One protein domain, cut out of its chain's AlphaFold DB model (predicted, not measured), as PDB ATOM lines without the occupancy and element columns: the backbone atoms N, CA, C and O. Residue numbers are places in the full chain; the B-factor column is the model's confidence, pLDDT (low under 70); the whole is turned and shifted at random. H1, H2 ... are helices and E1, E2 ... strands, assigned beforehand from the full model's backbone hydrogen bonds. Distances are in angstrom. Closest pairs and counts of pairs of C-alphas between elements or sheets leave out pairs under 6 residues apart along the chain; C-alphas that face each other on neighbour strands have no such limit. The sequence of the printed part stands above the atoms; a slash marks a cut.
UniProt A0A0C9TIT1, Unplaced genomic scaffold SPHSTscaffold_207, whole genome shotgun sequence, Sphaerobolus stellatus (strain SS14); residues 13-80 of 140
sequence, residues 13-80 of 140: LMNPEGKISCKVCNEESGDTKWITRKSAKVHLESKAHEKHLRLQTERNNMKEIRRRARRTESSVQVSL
ATOM      1  N   LEU A  13     143.147 103.964 120.372       83.56
ATOM      2  CA  LEU A  13     142.518 105.226 120.758       83.56
ATOM      3  C   LEU A  13     141.141 104.922 121.350       83.56
ATOM      4  O   LEU A  13     140.419 104.102 120.794       83.56
ATOM      5  N   MET A  14     140.756 105.566 122.449       83.81
ATOM      6  CA  MET A  14     139.433 105.394 123.062       83.81
ATOM      7  C   MET A  14     138.598 106.659 122.865       83.81
ATOM      8  O   MET A  14     139.118 107.765 123.007       83.81
ATOM      9  N   ASN A  15     137.320 106.510 122.516       84.62
ATOM     10  CA  ASN A  15     136.386 107.631 122.446       84.62
ATOM     11  C   ASN A  15     135.681 107.859 123.802       84.62
ATOM     12  O   ASN A  15     135.718 106.983 124.671       84.62
ATOM     13  N   PRO A  16     134.993 109.004 123.988       80.06
ATOM     14  CA  PRO A  16     134.231 109.284 125.209       80.06
ATOM     15  C   PRO A  16     133.105 108.277 125.497       80.06
ATOM     16  O   PRO A  16     132.693 108.129 126.641       80.06
ATOM     17  N   GLU A  17     132.630 107.553 124.479       82.25
ATOM     18  CA  GLU A  17     131.617 106.495 124.611       82.25
ATOM     19  C   GLU A  17     132.200 105.148 125.090       82.25
ATOM     20  O   GLU A  17     131.472 104.164 125.215       82.25
ATOM     21  N   GLY A  18     133.517 105.056 125.313       81.06
ATOM     22  CA  GLY A  18     134.193 103.832 125.751       81.06
ATOM     23  C   GLY A  18     134.458 102.797 124.646       81.06
ATOM     24  O   GLY A  18     134.896 101.678 124.936       81.06
ATOM     25  N   LYS A  19     134.226 103.146 123.377       83.38
ATOM     26  CA  LYS A  19     134.675 102.374 122.208       83.38
ATOM     27  C   LYS A  19     136.148 102.657 121.939       83.38
ATOM     28  O   LYS A  19     136.664 103.730 122.244       83.38
ATOM     29  N   ILE A  20     136.824 101.692 121.334       87.94
ATOM     30  CA  ILE A  20     138.245 101.781 121.003       87.94
ATOM     31  C   ILE A  20     138.445 101.672 119.491       87.94
ATOM     32  O   ILE A  20     137.671 101.012 118.813       87.94
ATOM     33  N   SER A  21     139.479 102.291 118.942       86.31
ATOM     34  CA  SER A  21     139.885 102.131 117.546       86.31
ATOM     35  C   SER A  21     141.377 101.842 117.467       86.31
ATOM     36  O   SER A  21     142.151 102.299 118.306       86.31
ATOM     37  N   CYS A  22     141.783 101.027 116.496       86.44
ATOM     38  CA  CYS A  22     143.174 100.620 116.330       86.44
ATOM     39  C   CYS A  22     143.895 101.594 115.401       86.44
ATOM     40  O   CYS A  22     143.600 101.648 114.213       86.44
ATOM     41  N   LYS A  23     144.873 102.330 115.926       86.44
ATOM     42  CA  LYS A  23     145.649 103.320 115.178       86.44
ATOM     43  C   LYS A  23     146.380 102.701 113.986       86.44
ATOM     44  O   LYS A  23     146.337 103.269 112.905       86.44
ATOM     45  N   VAL A  24     146.975 101.519 114.164       85.56
ATOM     46  CA  VAL A  24     147.688 100.791 113.096       85.56
ATOM     47  C   VAL A  24     146.743 100.477 111.936       85.56
ATOM     48  O   VAL A  24     147.047 100.755 110.784       85.56
ATOM     49  N   CYS A  25     145.558  99.950 112.241       86.00
ATOM     50  CA  CYS A  25     144.586  99.607 111.209       86.00
ATOM     51  C   CYS A  25     143.941 100.843 110.582       86.00
ATOM     52  O   CYS A  25     143.683 100.829 109.385       86.00
ATOM     53  N   ASN A  26     143.705 101.904 111.355       87.69
ATOM     54  CA  ASN A  26     143.147 103.147 110.828       87.69
ATOM     55  C   ASN A  26     144.131 103.844 109.872       87.69
ATOM     56  O   ASN A  26     143.706 104.372 108.852       87.69
ATOM     57  N   GLU A  27     145.432 103.843 110.185       83.94
ATOM     58  CA  GLU A  27     146.462 104.441 109.323       83.94
ATOM     59  C   GLU A  27     146.612 103.701 107.989       83.94
ATOM     60  O   GLU A  27     146.792 104.349 106.963       83.94
ATOM     61  N   GLU A  28     146.520 102.369 107.994       85.31
ATOM     62  CA  GLU A  28     146.697 101.561 106.780       85.31
ATOM     63  C   GLU A  28     145.404 101.408 105.966       85.31
ATOM     64  O   GLU A  28     145.440 101.408 104.740       85.31
ATOM     65  N   SER A  29     144.245 101.289 106.623       82.69
ATOM     66  CA  SER A  29     142.953 101.176 105.927       82.69
ATOM     67  C   SER A  29     142.375 102.527 105.498       82.69
ATOM     68  O   SER A  29     141.459 102.544 104.687       82.69
ATOM     69  N   GLY A  30     142.835 103.645 106.069       82.25
ATOM     70  CA  GLY A  30     142.265 104.982 105.845       82.25
ATOM     71  C   GLY A  30     140.946 105.249 106.586       82.25
ATOM     72  O   GLY A  30     140.581 106.405 106.786       82.25
ATOM     73  N   ASP A  31     140.274 104.201 107.069       82.81
ATOM     74  CA  ASP A  31     138.993 104.289 107.767       82.81
ATOM     75  C   ASP A  31     139.135 104.088 109.279       82.81
ATOM     76  O   ASP A  31     139.733 103.115 109.747       82.81
ATOM     77  N   THR A  32     138.491 104.956 110.067       83.81
ATOM     78  CA  THR A  32     138.415 104.775 111.524       83.81
ATOM     79  C   THR A  32     137.329 103.769 111.881       83.81
ATOM     80  O   THR A  32     136.139 104.082 111.840       83.81
ATOM     81  N   LYS A  33     137.732 102.567 112.304       84.81
ATOM     82  CA  LYS A  33     136.797 101.544 112.796       84.81
ATOM     83  C   LYS A  33     136.792 101.500 114.320       84.81
ATOM     84  O   LYS A  33     137.818 101.264 114.957       84.81
ATOM     85  N   TRP A  34     135.610 101.700 114.900       87.19
ATOM     86  CA  TRP A  34     135.383 101.599 116.339       87.19
ATOM     87  C   TRP A  34     134.945 100.182 116.708       87.19
ATOM     88  O   TRP A  34     133.962  99.665 116.186       87.19
ATOM     89  N   ILE A  35     135.668  99.563 117.632       85.25
ATOM     90  CA  ILE A  35     135.396  98.240 118.182       85.25
ATOM     91  C   ILE A  35     135.130  98.345 119.688       85.25
ATOM     92  O   ILE A  35     135.493  99.315 120.358       85.25
ATOM     93  N   THR A  36     134.477  97.332 120.248       85.25
ATOM     94  CA  THR A  36     134.258  97.263 121.697       85.25
ATOM     95  C   THR A  36     135.540  96.855 122.420       85.25
ATOM     96  O   THR A  36     136.403  96.171 121.862       85.25
ATOM     97  N   ARG A  37     135.653  97.198 123.707       80.38
ATOM     98  CA  ARG A  37     136.808  96.811 124.531       80.38
ATOM     99  C   ARG A  37     136.981  95.289 124.643       80.38
ATOM    100  O   ARG A  37     138.107  94.812 124.709       80.38
ATOM    101  N   LYS A  38     135.883  94.523 124.602       81.31
ATOM    102  CA  LYS A  38     135.912  93.048 124.615       81.31
ATOM    103  C   LYS A  38     136.521  92.474 123.330       81.31
ATOM    104  O   LYS A  38     137.284  91.519 123.387       81.31
ATOM    105  N   SER A  39     136.252  93.105 122.187       82.75
ATOM    106  CA  SER A  39     136.820  92.715 120.887       82.75
ATOM    107  C   SER A  39     138.260  93.195 120.655       82.75
ATOM    108  O   SER A  39     138.857  92.822 119.650       82.75
ATOM    109  N   ALA A  40     138.844  93.988 121.563       80.62
ATOM    110  CA  ALA A  40     140.201  94.527 121.420       80.62
ATOM    111  C   ALA A  40     141.261  93.434 121.258       80.62
ATOM    112  O   ALA A  40     142.120  93.512 120.385       80.62
ATOM    113  N   LYS A  41     141.187  92.413 122.119       81.00
ATOM    114  CA  LYS A  41     142.163  91.322 122.154       81.00
ATOM    115  C   LYS A  41     142.081  90.480 120.882       81.00
ATOM    116  O   LYS A  41     143.088  90.283 120.216       81.00
ATOM    117  N   VAL A  42     140.861  90.110 120.493       83.19
ATOM    118  CA  VAL A  42     140.586  89.369 119.252       83.19
ATOM    119  C   VAL A  42     141.043  90.158 118.019       83.19
ATOM    120  O   VAL A  42     141.535  89.579 117.058       83.19
ATOM    121  N   HIS A  43     140.928  91.489 118.043       85.62
ATOM    122  CA  HIS A  43     141.430  92.334 116.964       85.62
ATOM    123  C   HIS A  43     142.959  92.282 116.832       85.62
ATOM    124  O   HIS A  43     143.448  92.195 115.707       85.62
ATOM    125  N   LEU A  44     143.709  92.309 117.940       81.25
ATOM    126  CA  LEU A  44     145.176  92.203 117.902       81.25
ATOM    127  C   LEU A  44     145.644  90.859 117.330       81.25
ATOM    128  O   LEU A  44     146.635  90.814 116.613       81.25
ATOM    129  N   GLU A  45     144.905  89.789 117.613       82.88
ATOM    130  CA  GLU A  45     145.175  88.436 117.109       82.88
ATOM    131  C   GLU A  45     144.668  88.230 115.665       82.88
ATOM    132  O   GLU A  45     144.842  87.163 115.076       82.88
ATOM    133  N   SER A  46     144.030  89.240 115.063       87.56
ATOM    134  CA  SER A  46     143.504  89.127 113.704       87.56
ATOM    135  C   SER A  46     144.611  89.224 112.650       87.56
ATOM    136  O   SER A  46     145.472  90.106 112.700       87.56
ATOM    137  N   LYS A  47     144.514  88.390 111.606       89.75
ATOM    138  CA  LYS A  47     145.418  88.432 110.438       89.75
ATOM    139  C   LYS A  47     145.476  89.814 109.775       89.75
ATOM    140  O   LYS A  47     146.499  90.194 109.214       89.75
ATOM    141  N   ALA A  48     144.377  90.569 109.829       87.31
ATOM    142  CA  ALA A  48     144.316  91.921 109.284       87.31
ATOM    143  C   ALA A  48     145.213  92.892 110.066       87.31
ATOM    144  O   ALA A  48     145.966  93.651 109.460       87.31
ATOM    145  N   HIS A  49     145.163  92.842 111.402       85.81
ATOM    146  CA  HIS A  49     146.023  93.670 112.243       85.81
ATOM    147  C   HIS A  49     147.500  93.332 112.042       85.81
ATOM    148  O   HIS A  49     148.312  94.231 111.845       85.81
ATOM    149  N   GLU A  50     147.834  92.041 112.011       86.81
ATOM    150  CA  GLU A  50     149.204  91.584 111.780       86.81
ATOM    151  C   GLU A  50     149.750  92.065 110.427       86.81
ATOM    152  O   GLU A  50     150.867  92.580 110.350       86.81
ATOM    153  N   LYS A  51     148.946  91.972 109.359       90.56
ATOM    154  CA  LYS A  51     149.327  92.471 108.032       90.56
ATOM    155  C   LYS A  51     149.623  93.973 108.055       90.56
ATOM    156  O   LYS A  51     150.651  94.396 107.533       90.56
ATOM    157  N   HIS A  52     148.751  94.772 108.668       88.50
ATOM    158  CA  HIS A  52     148.960  96.217 108.776       88.50
ATOM    159  C   HIS A  52     150.195  96.561 109.618       88.50
ATOM    160  O   HIS A  52     150.949  97.463 109.264       88.50
ATOM    161  N   LEU A  53     150.458  95.807 110.688       86.56
ATOM    162  CA  LEU A  53     151.646  95.999 111.516       86.56
ATOM    163  C   LEU A  53     152.943  95.742 110.732       86.56
ATOM    164  O   LEU A  53     153.902  96.512 110.849       86.56
ATOM    165  N   ARG A  54     152.972  94.693 109.899       88.19
ATOM    166  CA  ARG A  54     154.116  94.392 109.023       88.19
ATOM    167  C   ARG A  54     154.364  95.522 108.021       88.19
ATOM    168  O   ARG A  54     155.476  96.041 107.971       88.19
ATOM    169  N   LEU A  55     153.322  95.979 107.321       88.81
ATOM    170  CA  LEU A  55     153.419  97.090 106.362       88.81
ATOM    171  C   LEU A  55     153.931  98.381 107.013       88.81
ATOM    172  O   LEU A  55     154.822  99.053 106.483       88.81
ATOM    173  N   GLN A  56     153.427  98.712 108.203       85.50
ATOM    174  CA  GLN A  56     153.868  99.900 108.928       85.50
ATOM    175  C   GLN A  56     155.354  99.804 109.319       85.50
ATOM    176  O   GLN A  56     156.081 100.800 109.242       85.50
ATOM    177  N   THR A  57     155.816  98.606 109.694       85.38
ATOM    178  CA  THR A  57     157.218  98.323 110.039       85.38
ATOM    179  C   THR A  57     158.130  98.463 108.821       85.38
ATOM    180  O   THR A  57     159.124  99.187 108.885       85.38
ATOM    181  N   GLU A  58     157.763  97.864 107.686       87.00
ATOM    182  CA  GLU A  58     158.505  97.982 106.424       87.00
ATOM    183  C   GLU A  58     158.615  99.438 105.967       87.00
ATOM    184  O   GLU A  58     159.700  99.924 105.640       87.00
ATOM    185  N   ARG A  59     157.512 100.190 106.029       87.44
ATOM    186  CA  ARG A  59     157.501 101.616 105.686       87.44
ATOM    187  C   ARG A  59     158.433 102.431 106.585       87.44
ATOM    188  O   ARG A  59     159.090 103.360 106.108       87.44
ATOM    189  N   ASN A  60     158.482 102.120 107.878       85.44
ATOM    190  CA  ASN A  60     159.376 102.795 108.815       85.44
ATOM    191  C   ASN A  60     160.843 102.455 108.535       85.44
ATOM    192  O   ASN A  60     161.661 103.373 108.489       85.44
ATOM    193  N   ASN A  61     161.148 101.189 108.240       89.06
ATOM    194  CA  ASN A  61     162.482 100.764 107.826       89.06
ATOM    195  C   ASN A  61     162.921 101.497 106.545       89.06
ATOM    196  O   ASN A  61     163.970 102.132 106.509       89.06
ATOM    197  N   MET A  62     162.057 101.568 105.528       88.94
ATOM    198  CA  MET A  62     162.347 102.310 104.296       88.94
ATOM    199  C   MET A  62     162.577 103.807 104.536       88.94
ATOM    200  O   MET A  62     163.449 104.420 103.915       88.94
ATOM    201  N   LYS A  63     161.818 104.429 105.446       90.94
ATOM    202  CA  LYS A  63     162.056 105.826 105.843       90.94
ATOM    203  C   LYS A  63     163.408 105.994 106.530       90.94
ATOM    204  O   LYS A  63     164.064 107.013 106.310       90.94
ATOM    205  N   GLU A  64     163.811 105.034 107.353       89.69
ATOM    206  CA  GLU A  64     165.109 105.042 108.017       89.69
ATOM    207  C   GLU A  64     166.256 104.854 107.022       89.69
ATOM    208  O   GLU A  64     167.180 105.664 107.028       89.69
ATOM    209  N   ILE A  65     166.152 103.893 106.101       88.06
ATOM    210  CA  ILE A  65     167.120 103.685 105.015       88.06
ATOM    211  C   ILE A  65     167.301 104.979 104.217       88.06
ATOM    212  O   ILE A  65     168.419 105.468 104.077       88.06
ATOM    213  N   ARG A  66     166.206 105.625 103.790       88.56
ATOM    214  CA  ARG A  66     166.275 106.917 103.079       88.56
ATOM    215  C   ARG A  66     166.911 108.028 103.918       88.56
ATOM    216  O   ARG A  66     167.545 108.923 103.369       88.56
ATOM    217  N   ARG A  67     166.710 108.033 105.241       88.00
ATOM    218  CA  ARG A  67     167.365 108.998 106.142       88.00
ATOM    219  C   ARG A  67     168.863 108.730 106.252       88.00
ATOM    220  O   ARG A  67     169.618 109.695 106.267       88.00
ATOM    221  N   ARG A  68     169.276 107.463 106.331       86.06
ATOM    222  CA  ARG A  68     170.688 107.066 106.358       86.06
ATOM    223  C   ARG A  68     171.381 107.423 105.040       86.06
ATOM    224  O   ARG A  68     172.396 108.100 105.101       86.06
ATOM    225  N   ALA A  69     170.765 107.116 103.894       82.38
ATOM    226  CA  ALA A  69     171.277 107.465 102.564       82.38
ATOM    227  C   ALA A  69     171.568 108.973 102.411       82.38
ATOM    228  O   ALA A  69     172.661 109.362 102.011       82.38
ATOM    229  N   ARG A  70     170.641 109.840 102.850       81.75
ATOM    230  CA  ARG A  70     170.868 111.299 102.836       81.75
ATOM    231  C   ARG A  70     172.021 111.748 103.734       81.75
ATOM    232  O   ARG A  70     172.676 112.737 103.429       81.75
ATOM    233  N   ARG A  71     172.262 111.060 104.856       75.06
ATOM    234  CA  ARG A  71     173.385 111.385 105.751       75.06
ATOM    235  C   ARG A  71     174.721 111.011 105.117       75.06
ATOM    236  O   ARG A  71     175.647 111.810 105.194       75.06
ATOM    237  N   THR A  72     174.795 109.858 104.456       66.00
ATOM    238  CA  THR A  72     175.982 109.448 103.695       66.00
ATOM    239  C   THR A  72     176.253 110.375 102.510       66.00
ATOM    240  O   THR A  72     177.390 110.783 102.316       66.00
ATOM    241  N   GLU A  73     175.230 110.821 101.777       58.38
ATOM    242  CA  GLU A  73     175.406 111.820 100.708       58.38
ATOM    243  C   GLU A  73     175.915 113.163 101.258       58.38
ATOM    244  O   GLU A  73     176.836 113.758 100.700       58.38
ATOM    245  N   SER A  74     175.385 113.615 102.400       55.19
ATOM    246  CA  SER A  74     175.866 114.843 103.045       55.19
ATOM    247  C   SER A  74     177.284 114.724 103.611       55.19
ATOM    248  O   SER A  74     178.000 115.718 103.627       55.19
ATOM    249  N   SER A  75     177.726 113.534 104.044       51.91
ATOM    250  CA  SER A  75     179.116 113.335 104.479       51.91
ATOM    251  C   SER A  75     180.085 113.243 103.301       51.91
ATOM    252  O   SER A  75     181.226 113.671 103.429       51.91
ATOM    253  N   VAL A  76     179.638 112.744 102.142       51.50
ATOM    254  CA  VAL A  76     180.445 112.719 100.910       51.50
ATOM    255  C   VAL A  76     180.631 114.131 100.338       51.50
ATOM    256  O   VAL A  76     181.715 114.455  99.864       51.50
ATOM    257  N   GLN A  77     179.634 115.018 100.459       48.91
ATOM    258  CA  GLN A  77     179.775 116.415 100.018       48.91
ATOM    259  C   GLN A  77     180.739 117.252 100.875       48.91
ATOM    260  O   GLN A  77     181.258 118.252 100.388       48.91
ATOM    261  N   VAL A  78     181.018 116.855 102.123       48.00
ATOM    262  CA  VAL A  78     181.968 117.576 102.991       48.00
ATOM    263  C   VAL A  78     183.427 117.180 102.706       48.00
ATOM    264  O   VAL A  78     184.317 117.998 102.913       48.00
ATOM    265  N   SER A  79     183.692 115.988 102.154       44.06
ATOM    266  CA  SER A  79     185.057 115.552 101.792       44.06
ATOM    267  C   SER A  79     185.528 115.993 100.398       44.06
ATOM    268  O   SER A  79     186.687 115.774 100.064       44.06
ATOM    269  N   LEU A  80     184.671 116.625  99.589       46.84
ATOM    270  CA  LEU A  80     185.007 117.138  98.247       46.84
ATOM    271  C   LEU A  80     185.381 118.630  98.234       46.84
ATOM    272  O   LEU A  80     185.461 119.242  97.171       46.84
TER     273      LEU A  80
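What this domain is: This is residues 13 to 80 of the 140 residues of an uncharacterized protein of Sphaerobolus stellatus (strain SS14) (UniProt A0A0C9TIT1). What is the shape? A small head holding E1, H1 and H2 sits at one end of a long helical arm, H3, whose residues 57 to 78 stick out. What is printed? The 68 residues, mostly helix by class, have E1, H1, H2 and H3 in order. How spread is it? It is extended, with radius of gyration of the C-alphas 18.4 A and spans 60 by 26 by 17 A.

Where its parts are: Where are the elements? Strand E1 is residues 20 to 22, from C-alpha 20 at (138.245, 101.781, 121.003); helices are H1, 23 to 29, H2, 40 to 44, and H3, 47 to 78. How long is H3? It measures 47.3 A, to C-alpha 78 at (181.968, 117.576, 102.991).

How they stand to each other: What pairs with E1? No named strand; its residues 20 to 21 pair antiparallel with 13 to 14 and 34 to 35. What touches H3? H1 touches residues 48 to 56 alone, about perpendicular at 89 degrees; the closest C-alphas, Cys 25 and His 52, are 6.0 A apart. Are O i to N i+4 pairs within hydrogen-bond range? Every one in H1 and H2 is, and 27 of 28 in H3.

The domain as a whole: How large? The farthest C-alphas, Lys 38 and Leu 80, are 60.7 A apart. Any cut or low confidence? The printed part has no cut and no long link; pLDDT is under 70 at residues 72 to 80.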